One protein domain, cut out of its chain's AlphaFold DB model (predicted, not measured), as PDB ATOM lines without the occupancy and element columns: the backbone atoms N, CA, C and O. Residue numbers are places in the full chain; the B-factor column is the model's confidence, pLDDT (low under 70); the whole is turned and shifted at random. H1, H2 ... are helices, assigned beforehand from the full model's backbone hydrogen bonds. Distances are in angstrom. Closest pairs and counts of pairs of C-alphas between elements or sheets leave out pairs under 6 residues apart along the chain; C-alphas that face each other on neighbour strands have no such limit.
ATOM      1  N   ILE A 143     111.324 134.602 141.355       74.12
ATOM      2  CA  ILE A 143     111.201 133.141 141.372       74.12
ATOM      3  C   ILE A 143     112.443 132.506 142.004       74.12
ATOM      4  O   ILE A 143     112.308 131.716 142.934       74.12
ATOM      5  N   ASP A 144     113.643 132.924 141.594       77.06
ATOM      6  CA  ASP A 144     114.905 132.430 142.159       77.06
ATOM      7  C   ASP A 144     114.999 132.727 143.662       77.06
ATOM      8  O   ASP A 144     115.522 131.922 144.433       77.06
ATOM      9  N   LEU A 145     114.481 133.880 144.103       72.44
ATOM     10  CA  LEU A 145     114.412 134.237 145.524       72.44
ATOM     11  C   LEU A 145     113.462 133.314 146.296       72.44
ATOM     12  O   LEU A 145     113.816 132.853 147.384       72.44
ATOM     13  N   CYS A 146     112.288 133.015 145.735       76.69
ATOM     14  CA  CYS A 146     111.338 132.066 146.313       76.69
ATOM     15  C   CYS A 146     111.917 130.648 146.381       76.69
ATOM     16  O   CYS A 146     111.769 129.972 147.397       76.69
ATOM     17  N   ASP A 147     112.593 130.195 145.329       83.81
ATOM     18  CA  ASP A 147     113.173 128.853 145.281       83.81
ATOM     19  C   ASP A 147     114.374 128.726 146.219       83.81
ATOM     20  O   ASP A 147     114.504 127.725 146.927       83.81
ATOM     21  N   LYS A 148     115.194 129.779 146.322       83.50
ATOM     22  CA  LYS A 148     116.248 129.867 147.333       83.50
ATOM     23  C   LYS A 148     115.674 129.782 148.744       83.50
ATOM     24  O   LYS A 148     116.200 129.025 149.552       83.50
ATOM     25  N   PHE A 149     114.590 130.504 149.033       82.38
ATOM     26  CA  PHE A 149     113.945 130.429 150.341       82.38
ATOM     27  C   PHE A 149     113.417 129.030 150.653       82.38
ATOM     28  O   PHE A 149     113.695 128.517 151.728       82.38
ATOM     29  N   LYS A 150     112.709 128.384 149.718       84.12
ATOM     30  CA  LYS A 150     112.212 127.011 149.925       84.12
ATOM     31  C   LYS A 150     113.354 126.039 150.213       84.12
ATOM     32  O   LYS A 150     113.206 125.134 151.026       84.12
ATOM     33  N   LYS A 151     114.499 126.220 149.548       89.00
ATOM     34  CA  LYS A 151     115.691 125.406 149.794       89.00
ATOM     35  C   LYS A 151     116.264 125.650 151.194       89.00
ATOM     36  O   LYS A 151     116.487 124.682 151.913       89.00
ATOM     37  N   GLU A 152     116.448 126.915 151.579       86.31
ATOM     38  CA  GLU A 152     116.895 127.310 152.927       86.31
ATOM     39  C   GLU A 152     115.933 126.766 154.008       86.31
ATOM     40  O   GLU A 152     116.374 126.217 155.010       86.31
ATOM     41  N   GLU A 153     114.619 126.807 153.770       86.69
ATOM     42  CA  GLU A 153     113.589 126.301 154.690       86.69
ATOM     43  C   GLU A 153     113.662 124.776 154.888       86.69
ATOM     44  O   GLU A 153     113.498 124.276 156.005       86.69
ATOM     45  N   ILE A 154     113.945 124.018 153.823       89.88
ATOM     46  CA  ILE A 154     114.167 122.568 153.916       89.88
ATOM     47  C   ILE A 154     115.448 122.271 154.707       89.88
ATOM     48  O   ILE A 154     115.455 121.367 155.545       89.88
ATOM     49  N   GLU A 155     116.526 123.019 154.460       91.31
ATOM     50  CA  GLU A 155     117.794 122.876 155.186       91.31
ATOM     51  C   GLU A 155     117.614 123.175 156.685       91.31
ATOM     52  O   GLU A 155     118.035 122.370 157.524       91.31
ATOM     53  N   ASP A 156     116.894 124.250 157.022       88.25
ATOM     54  CA  ASP A 156     116.533 124.621 158.393       88.25
ATOM     55  C   ASP A 156     115.702 123.528 159.082       88.25
ATOM     56  O   ASP A 156     115.970 123.164 160.234       88.25
ATOM     57  N   TYR A 157     114.724 122.946 158.379       90.31
ATOM     58  CA  TYR A 157     113.929 121.832 158.898       90.31
ATOM     59  C   TYR A 157     114.793 120.597 159.181       90.31
ATOM     60  O   TYR A 157     114.676 119.996 160.253       90.31
ATOM     61  N   VAL A 158     115.681 120.217 158.257       93.12
ATOM     62  CA  VAL A 158     116.576 119.062 158.438       93.12
ATOM     63  C   VAL A 158     117.530 119.293 159.610       93.12
ATOM     64  O   VAL A 158     117.715 118.391 160.434       93.12
ATOM     65  N   ALA A 159     118.091 120.498 159.732       91.88
ATOM     66  CA  ALA A 159     118.958 120.874 160.845       91.88
ATOM     67  C   ALA A 159     118.210 120.838 162.188       91.88
ATOM     68  O   ALA A 159     118.704 120.244 163.150       91.88
ATOM     69  N   ALA A 160     116.997 121.396 162.250       88.81
ATOM     70  CA  ALA A 160     116.160 121.381 163.447       88.81
ATOM     71  C   ALA A 160     115.745 119.956 163.845       88.81
ATOM     72  O   ALA A 160     115.817 119.600 165.025       88.81
ATOM     73  N   LYS A 161     115.374 119.119 162.866       91.81
ATOM     74  CA  LYS A 161     115.032 117.708 163.072       91.81
ATOM     75  C   LYS A 161     116.222 116.932 163.632       91.81
ATOM     76  O   LYS A 161     116.073 116.205 164.612       91.81
ATOM     77  N   LYS A 162     117.413 117.120 163.055       92.81
ATOM     78  CA  LYS A 162     118.651 116.502 163.547       92.81
ATOM     79  C   LYS A 162     118.962 116.945 164.979       92.81
ATOM     80  O   LYS A 162     119.085 116.100 165.860       92.81
ATOM     81  N   ALA A 163     118.972 118.253 165.238       90.00
ATOM     82  CA  ALA A 163     119.213 118.803 166.571       90.00
ATOM     83  C   ALA A 163     118.195 118.303 167.613       90.00
ATOM     84  O   ALA A 163     118.531 118.144 168.784       90.00
ATOM     85  N   PHE A 164     116.951 118.033 167.206       89.06
ATOM     86  CA  PHE A 164     115.942 117.443 168.080       89.06
ATOM     87  C   PHE A 164     116.246 115.983 168.450       89.06
ATOM     88  O   PHE A 164     116.124 115.593 169.619       89.06
ATOM     89  N   TYR A 165     116.652 115.167 167.476       89.06
ATOM     90  CA  TYR A 165     116.986 113.763 167.719       89.06
ATOM     91  C   TYR A 165     118.312 113.577 168.465       89.06
ATOM     92  O   TYR A 165     118.423 112.630 169.242       89.06
ATOM     93  N   ASP A 166     119.240 114.524 168.339       91.00
ATOM     94  CA  ASP A 166     120.504 114.532 169.083       91.00
ATOM     95  C   ASP A 166     120.326 114.925 170.572       91.00
ATOM     96  O   ASP A 166     121.202 114.669 171.399       91.00
ATOM     97  N   LEU A 167     119.186 115.519 170.962       88.94
ATOM     98  CA  LEU A 167     118.903 115.865 172.363       88.94
ATOM     99  C   LEU A 167     118.687 114.628 173.242       88.94
ATOM    100  O   LEU A 167     117.897 113.740 172.927       88.94
ATOM    101  N   HIS A 168     119.286 114.643 174.432       87.69
ATOM    102  CA  HIS A 168     119.024 113.642 175.464       87.69
ATOM    103  C   HIS A 168     117.597 113.742 176.032       87.69
ATOM    104  O   HIS A 168     117.012 114.825 176.118       87.69
ATOM    105  N   GLU A 169     117.068 112.619 176.519       84.38
ATOM    106  CA  GLU A 169     115.702 112.483 177.054       84.38
ATOM    107  C   GLU A 169     115.362 113.531 178.128       84.38
ATOM    108  O   GLU A 169     114.327 114.193 178.061       84.38
ATOM    109  N   ARG A 170     116.289 113.794 179.061       84.88
ATOM    110  CA  ARG A 170     116.114 114.817 180.107       84.88
ATOM    111  C   ARG A 170     115.934 116.230 179.542       84.88
ATOM    112  O   ARG A 170     115.252 117.054 180.146       84.88
ATOM    113  N   ALA A 171     116.547 116.536 178.400       84.25
ATOM    114  CA  ALA A 171     116.368 117.820 177.734       84.25
ATOM    115  C   ALA A 171     115.018 117.904 177.001       84.25
ATOM    116  O   ALA A 171     114.409 118.974 176.998       84.25
ATOM    117  N   ARG A 172     114.518 116.786 176.453       84.00
ATOM    118  CA  ARG A 172     113.171 116.713 175.858       84.00
ATOM    119  C   ARG A 172     112.072 116.877 176.907       84.00
ATOM    120  O   ARG A 172     111.161 117.668 176.689       84.00
ATOM    121  N   LEU A 173     112.222 116.249 178.075       83.81
ATOM    122  CA  LEU A 173     111.307 116.424 179.211       83.81
ATOM    123  C   LEU A 173     111.227 117.887 179.674       83.81
ATOM    124  O   LEU A 173     110.138 118.403 179.897       83.81
ATOM    125  N   ARG A 174     112.368 118.587 179.751       83.25
ATOM    126  CA  ARG A 174     112.390 120.025 180.082       83.25
ATOM    127  C   ARG A 174     111.675 120.888 179.042       83.25
ATOM    128  O   ARG A 174     111.021 121.854 179.415       83.25
ATOM    129  N   ARG A 175     111.791 120.556 177.751       83.62
ATOM    130  CA  ARG A 175     111.052 121.258 176.689       83.62
ATOM    131  C   ARG A 175     109.549 121.008 176.783       83.62
ATOM    132  O   ARG A 175     108.791 121.955 176.628       83.62
ATOM    133  N   LEU A 176     109.131 119.770 177.054       82.50
ATOM    134  CA  LEU A 176     107.722 119.415 177.240       82.50
ATOM    135  C   LEU A 176     107.094 120.207 178.395       82.50
ATOM    136  O   LEU A 176     106.015 120.773 178.232       82.50
ATOM    137  N   ASP A 177     107.792 120.277 179.532       82.31
ATOM    138  CA  ASP A 177     107.356 121.048 180.702       82.31
ATOM    139  C   ASP A 177     107.254 122.546 180.384       82.31
ATOM    140  O   ASP A 177     106.228 123.166 180.645       82.31
ATOM    141  N   TYR A 178     108.271 123.109 179.724       82.25
ATOM    142  CA  TYR A 178     108.268 124.510 179.300       82.25
ATOM    143  C   TYR A 178     107.078 124.843 178.385       82.25
ATOM    144  O   TYR A 178     106.341 125.787 178.654       82.25
ATOM    145  N   VAL A 179     106.853 124.046 177.334       80.88
ATOM    146  CA  VAL A 179     105.780 124.291 176.354       80.88
ATOM    147  C   VAL A 179     104.396 124.185 176.996       80.88
ATOM    148  O   VAL A 179     103.541 125.027 176.742       80.88
ATOM    149  N   ASN A 180     104.173 123.184 177.849       80.50
ATOM    150  CA  ASN A 180     102.892 123.021 178.541       80.50
ATOM    151  C   ASN A 180     102.676 124.061 179.651       80.50
ATOM    152  O   ASN A 180     101.533 124.334 180.006       80.50
ATOM    153  N   ARG A 181     103.748 124.647 180.197       77.50
ATOM    154  CA  ARG A 181     103.672 125.718 181.197       77.50
ATOM    155  C   ARG A 181     103.381 127.085 180.581       77.50
ATOM    156  O   ARG A 181     102.686 127.878 181.207       77.50
ATOM    157  N   GLU A 182     103.913 127.363 179.394       69.44
ATOM    158  CA  GLU A 182     103.628 128.601 178.648       69.44
ATOM    159  C   GLU A 182     102.319 128.541 177.846       69.44
ATOM    160  O   GLU A 182     101.904 129.537 177.255       69.44
ATOM    161  N   ALA A 183     101.649 127.388 177.840       66.19
ATOM    162  CA  ALA A 183     100.328 127.226 177.261       66.19
ATOM    163  C   ALA A 183      99.297 128.146 177.933       66.19
ATOM    164  O   ALA A 183      99.228 128.223 179.162       66.19
ATOM    165  N   ASP A 184      98.437 128.787 177.134       66.50
ATOM    166  CA  ASP A 184      97.245 129.460 177.658       66.50
ATOM    167  C   ASP A 184      96.446 128.453 178.501       66.50
ATOM    168  O   ASP A 184      96.156 127.339 178.053       66.50
ATOM    169  N   SER A 185      96.074 128.838 179.723       64.81
ATOM    170  CA  SER A 185      95.381 127.972 180.684       64.81
ATOM    171  C   SER A 185      94.066 127.401 180.131       64.81
ATOM    172  O   SER A 185      93.556 126.409 180.647       64.81
ATOM    173  N   ARG A 186      93.526 128.011 179.066       63.06
ATOM    174  CA  ARG A 186      92.331 127.572 178.330       63.06
ATOM    175  C   ARG A 186      92.571 126.422 177.344       63.06
ATOM    176  O   ARG A 186      91.610 125.747 176.989       63.06
ATOM    177  N   LEU A 187      93.807 126.206 176.887       60.66
ATOM    178  CA  LEU A 187      94.159 125.199 175.874       60.66
ATOM    179  C   LEU A 187      94.527 123.831 176.477       60.66
ATOM    180  O   LEU A 187      94.595 122.844 175.748       60.66
ATOM    181  N   GLY A 188      94.719 123.747 177.797       66.94
ATOM    182  CA  GLY A 188      95.144 122.517 178.471       66.94
ATOM    183  C   GLY A 188      96.579 122.106 178.115       66.94
ATOM    184  O   GLY A 188      97.397 122.940 177.733       66.94
ATOM    185  N   GLN A 189      96.909 120.815 178.258       68.56
ATOM    186  CA  GLN A 189      98.202 120.282 177.802       68.56
ATOM    187  C   GLN A 189      98.279 120.334 176.272       68.56
ATOM    188  O   GLN A 189      97.549 119.613 175.592       68.56
ATOM    189  N   ILE A 190      99.188 121.160 175.748       72.75
ATOM    190  CA  ILE A 190      99.420 121.336 174.307       72.75
ATOM    191  C   ILE A 190     100.110 120.107 173.708       72.75
ATOM    192  O   ILE A 190      99.792 119.713 172.591       72.75
ATOM    193  N   LEU A 191     101.044 119.493 174.442       78.75
ATOM    194  CA  LEU A 191     101.784 118.312 173.993       78.75
ATOM    195  C   LEU A 191     101.673 117.178 175.008       78.75
ATOM    196  O   LEU A 191     101.881 117.378 176.212       78.75
ATOM    197  N   LYS A 192     101.405 115.965 174.513       80.94
ATOM    198  CA  LYS A 192     101.371 114.750 175.335       80.94
ATOM    199  C   LYS A 192     102.762 114.137 175.471       80.94
ATOM    200  O   LYS A 192     103.602 114.232 174.579       80.94
ATOM    201  N   THR A 193     102.984 113.381 176.546       75.81
ATOM    202  CA  THR A 193     104.235 112.629 176.758       75.81
ATOM    203  C   THR A 193     104.513 111.617 175.638       75.81
ATOM    204  O   THR A 193     105.669 111.359 175.317       75.81
ATOM    205  N   SER A 194     103.470 111.082 174.991       76.12
ATOM    206  CA  SER A 194     103.591 110.190 173.826       76.12
ATOM    207  C   SER A 194     104.183 110.877 172.591       76.12
ATOM    208  O   SER A 194     104.809 110.219 171.765       76.12
ATOM    209  N   GLU A 195     104.015 112.193 172.474       78.62
ATOM    210  CA  GLU A 195     104.483 113.005 171.342       78.62
ATOM    211  C   GLU A 195     105.877 113.596 171.603       78.62
ATOM    212  O   GLU A 195     106.522 114.104 170.692       78.62
ATOM    213  N   MET A 196     106.399 113.450 172.828       79.69
ATOM    214  CA  MET A 196     107.692 113.991 173.264       79.69
ATOM    215  C   MET A 196     108.879 113.534 172.400       79.69
ATOM    216  O   MET A 196     109.877 114.245 172.298       79.69
ATOM    217  N   ASN A 197     108.797 112.344 171.802       82.81
ATOM    218  CA  ASN A 197     109.871 111.764 170.990       82.81
ATOM    219  C   ASN A 197     109.670 111.961 169.482       82.81
ATOM    220  O   ASN A 197     110.506 111.522 168.688       82.81
ATOM    221  N   HIS A 198     108.577 112.605 169.081       87.19
ATOM    222  CA  HIS A 198     108.256 112.823 167.683       87.19
ATOM    223  C   HIS A 198     108.565 114.268 167.297       87.19
ATOM    224  O   HIS A 198     108.071 115.209 167.911       87.19
ATOM    225  N   PHE A 199     109.404 114.449 166.277       87.06
ATOM    226  CA  PHE A 199     109.563 115.758 165.659       87.06
ATOM    227  C   PHE A 199     108.438 115.959 164.647       87.06
ATOM    228  O   PHE A 199     108.150 115.041 163.881       87.06
ATOM    229  N   MET A 200     107.833 117.146 164.643       87.62
ATOM    230  CA  MET A 200     106.733 117.496 163.744       87.62
ATOM    231  C   MET A 200     107.082 117.270 162.267       87.62
ATOM    232  O   MET A 200     108.250 117.321 161.862       87.62
ATOM    233  N   SER A 201     106.053 117.047 161.454       90.62
ATOM    234  CA  SER A 201     106.207 116.924 160.004       90.62
ATOM    235  C   SER A 201     106.654 118.249 159.365       90.62
ATOM    236  O   SER A 201     106.536 119.319 159.961       90.62
ATOM    237  N   PHE A 202     107.148 118.203 158.123       87.75
ATOM    238  CA  PHE A 202     107.494 119.430 157.390       87.75
ATOM    239  C   PHE A 202     106.263 120.321 157.147       87.75
ATOM    240  O   PHE A 202     106.357 121.546 157.207       87.75
ATOM    241  N   GLU A 203     105.097 119.707 156.930       87.19
ATOM    242  CA  GLU A 203     103.830 120.419 156.736       87.19
ATOM    243  C   GLU A 203     103.424 121.190 158.000       87.19
ATOM    244  O   GLU A 203     103.070 122.363 157.933       87.19
ATOM    245  N   GLU A 204     103.577 120.584 159.178       85.00
ATOM    246  CA  GLU A 204     103.334 121.264 160.456       85.00
ATOM    247  C   GLU A 204     104.398 122.321 160.770       85.00
ATOM    248  O   GLU A 204     104.068 123.399 161.268       85.00
ATOM    249  N   TYR A 205     105.664 122.054 160.436       83.81
ATOM    250  CA  TYR A 205     106.777 122.984 160.641       83.81
ATOM    251  C   TYR A 205     106.593 124.311 159.883       83.81
ATOM    252  O   TYR A 205     106.988 125.376 160.381       83.81
ATOM    253  N   THR A 206     105.971 124.242 158.703       84.12
ATOM    254  CA  THR A 206     105.727 125.374 157.792       84.12
ATOM    255  C   THR A 206     104.311 125.955 157.889       84.12
ATOM    256  O   THR A 206     104.049 127.021 157.333       84.12
ATOM    257  N   ARG A 207     103.411 125.325 158.657       81.06
ATOM    258  CA  ARG A 207     101.986 125.688 158.774       81.06
ATOM    259  C   ARG A 207     101.711 127.134 159.182       81.06
ATOM    260  O   ARG A 207     100.694 127.674 158.777       81.06
ATOM    261  N   PHE A 208     102.591 127.737 159.982       75.00
ATOM    262  CA  PHE A 208     102.452 129.113 160.483       75.00
ATOM    263  C   PHE A 208     103.569 130.031 159.972       75.00
ATOM    264  O   PHE A 208     104.041 130.921 160.689       75.00
ATOM    265  N   ARG A 209     104.042 129.794 158.744       70.88
ATOM    266  CA  ARG A 209     105.100 130.584 158.085       70.88
ATOM    267  C   ARG A 209     104.812 132.089 158.103       70.88
ATOM    268  O   ARG A 209     105.727 132.875 158.309       70.88
ATOM    269  N   GLU A 210     103.548 132.479 157.953       60.66
ATOM    270  CA  GLU A 210     103.101 133.875 157.962       60.66
ATOM    271  C   GLU A 210     103.137 134.537 159.349       60.66
ATOM    272  O   GLU A 210     103.203 135.760 159.428       60.66
ATOM    273  N   VAL A 211     103.139 133.749 160.430       62.31
ATOM    274  CA  VAL A 211     103.203 134.246 161.819       62.31
ATOM    275  C   VAL A 211     104.640 134.238 162.349       62.31
ATOM    276  O   VAL A 211     104.979 135.023 163.233       62.31
ATOM    277  N   LYS A 212     105.522 133.389 161.795       58.44
ATOM    278  CA  LYS A 212     106.962 133.415 162.092       58.44
ATOM    279  C   LYS A 212     107.586 134.668 161.481       58.44
ATOM    280  O   LYS A 212     108.131 134.657 160.377       58.44
ATOM    281  N   GLU A 213     107.546 135.733 162.268       51.69
ATOM    282  CA  GLU A 213     108.006 137.082 161.951       51.69
ATOM    283  C   GLU A 213     109.436 137.133 161.388       51.69
ATOM    284  O   GLU A 213     109.773 138.084 160.704       51.69
ATOM    285  N   TYR A 214     110.284 136.117 161.597       55.47
ATOM    286  CA  TYR A 214     111.664 136.111 161.104       55.47
ATOM    287  C   TYR A 214     111.826 135.612 159.656       55.47
ATOM    288  O   TYR A 214     112.521 136.244 158.871       55.47
ATOM    289  N   GLN A 215     111.186 134.511 159.251       51.12
ATOM    290  CA  GLN A 215     111.450 133.895 157.936       51.12
ATOM    291  C   GLN A 215     110.629 134.535 156.805       51.12
ATOM    292  O   GLN A 215     111.184 134.878 155.758       51.12
ATOM    293  N   ALA A 216     109.335 134.792 157.033       52.41
ATOM    294  CA  ALA A 216     108.501 135.505 156.064       52.41
ATOM    295  C   ALA A 216     108.933 136.972 155.908       52.41
ATOM    296  O   ALA A 216     108.954 137.487 154.788       52.41
ATOM    297  N   SER A 217     109.360 137.632 156.996       57.38
ATOM    298  CA  SER A 217     109.889 138.996 156.895       57.38
ATOM    299  C   SER A 217     111.232 139.054 156.183       57.38
ATOM    300  O   SER A 217     111.493 140.052 155.529       57.38
ATOM    301  N   VAL A 218     112.077 138.019 156.240       58.75
ATOM    302  CA  VAL A 218     113.341 137.990 155.487       58.75
ATOM    303  C   VAL A 218     113.083 137.880 153.988       58.75
ATOM    304  O   VAL A 218     113.725 138.591 153.220       58.75
ATOM    305  N   LEU A 219     112.121 137.060 153.556       57.97
ATOM    306  CA  LEU A 219     111.687 137.024 152.155       57.97
ATOM    307  C   LEU A 219     111.092 138.361 151.711       57.97
ATOM    308  O   LEU A 219     111.538 138.925 150.714       57.97
ATOM    309  N   LEU A 220     110.132 138.890 152.475       59.03
ATOM    310  CA  LEU A 220     109.505 140.181 152.194       59.03
ATOM    311  C   LEU A 220     110.531 141.315 152.196       59.03
ATOM    312  O   LEU A 220     110.497 142.133 151.294       59.03
ATOM    313  N   ARG A 221     111.506 141.319 153.114       58.47
ATOM    314  CA  ARG A 221     112.624 142.277 153.132       58.47
ATOM    315  C   ARG A 221     113.576 142.082 151.967       58.47
ATOM    316  O   ARG A 221     114.096 143.069 151.480       58.47
ATOM    317  N   ARG A 222     113.836 140.855 151.510       58.03
ATOM    318  CA  ARG A 222     114.674 140.604 150.322       58.03
ATOM    319  C   ARG A 222     113.973 141.106 149.056       58.03
ATOM    320  O   ARG A 222     114.625 141.720 148.220       58.03
ATOM    321  N   VAL A 223     112.656 140.920 148.950       55.66
ATOM    322  CA  VAL A 223     111.830 141.444 147.849       55.66
ATOM    323  C   VAL A 223     111.652 142.969 147.948       55.66
ATOM    324  O   VAL A 223     111.760 143.654 146.933       55.66
ATOM    325  N   ASP A 224     111.477 143.522 149.150       52.47
ATOM    326  CA  ASP A 224     111.387 144.967 149.422       52.47
ATOM    327  C   ASP A 224     112.735 145.688 149.257       52.47
ATOM    328  O   ASP A 224     112.776 146.820 148.784       52.47
ATOM    329  N   ALA A 225     113.854 145.042 149.600       50.03
ATOM    330  CA  ALA A 225     115.202 145.557 149.353       50.03
ATOM    331  C   ALA A 225     115.522 145.562 147.857       50.03
ATOM    332  O   ALA A 225     116.202 146.464 147.374       50.03
ATOM    333  N   CYS A 226     114.984 144.597 147.102       45.84
ATOM    334  CA  CYS A 226     114.927 144.723 145.653       45.84
ATOM    335  C   CYS A 226     114.011 145.880 145.247       45.84
ATOM    336  O   CYS A 226     114.364 146.578 144.313       45.84
ATOM    337  N   SER A 227     112.905 146.140 145.955       49.53
ATOM    338  CA  SER A 227     111.931 147.186 145.615       49.53
ATOM    339  C   SER A 227     112.413 148.634 145.733       49.53
ATOM    340  O   SER A 227     111.620 149.529 145.447       49.53
ATOM    341  N   GLY A 228     113.667 148.893 146.120       46.00
ATOM    342  CA  GLY A 228     114.201 150.253 146.177       46.00
ATOM    343  C   GLY A 228     113.318 151.173 147.019       46.00
ATOM    344  O   GLY A 228     112.924 152.237 146.555       46.00
TER     345      GLY A 228
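What this domain is: This is residues 143 to 228 of the 286 residues of an uncharacterized protein of Aspergillus terreus (UniProt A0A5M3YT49). One long helix, H1, makes one long side of an open, loosely joined frame, and H2 turns off at a corner beyond its far end. A long link with no named element loops out and back past H2 and brings the chain to the tiny helix H3 near H1, after which H4 runs back beside the early part of H1, in the opposite sense. The printed part has 86 residues with four named helices, in the order H1, H2, H3, H4, and no named strand; its class is all helix. The whole is loose, with a radius of gyration of the C-alphas of 16.3 A, and elongated, spanning 48 by 31 by 18 A.

How they stand to each other: H1, residues 143 to 166, is the longest helix, with 24 residues. A tight link of 2 residues joins it to H2, residues 169 to 181. H1 and H2 are apart, but only just, with their closest C-alphas 8.3 A from each other. H2 touches no helix. H3, residues 202 to 206, is close to H1 but not clearly touching it; their closest C-alphas, those of Tyr 157 and Phe 202, are 7.0 A apart. H4, residues 215 to 226, touches H1 with residues 219 to 222 alone, and H1 touches it with residues 145 to 149 alone. The closest C-alphas of H1 and H4, those of Phe 149 and Leu 219, are 7.2 A apart. H1 and H4 stand at a shallow tilt of 27 degrees and run opposite ways. H2 is apart from H3 and from H4, and H3 is apart from H4. In H1, H2, H3 and H4 every backbone O i to N i+4 pair is within hydrogen-bond range.

Where its parts are: H1 begins with C-alpha 143 at (111.201, 133.141, 141.372) and ends with C-alpha 166 at (120.504, 114.532, 169.083), 34.7 A from first to last C-alpha. H2, from Glu 169 to Arg 181, is 18.4 A long by the same measure. H3, from Phe 202 to Thr 206, has 5 residues and is 6.2 A long. H4 is 16.7 A long and ends with C-alpha 226 at (114.927, 144.723, 145.653).

The domain as a whole: The two C-alphas farthest apart, those of Ser 194 and Gly 228, are 49.8 A from each other, while the first and last printed C-alphas, those of Ile 143 and Gly 228, are 18.0 A apart. The printed part has no cut. The link from H2 to H3, residues 182 to 201, is long; the link from H3 to H4, 8 residues, is short. The mean pLDDT of the printed part is 75.9; 27 residues are under 70, namely residues 182 to 189 and 210 to 228, and the mean for H4 is 55.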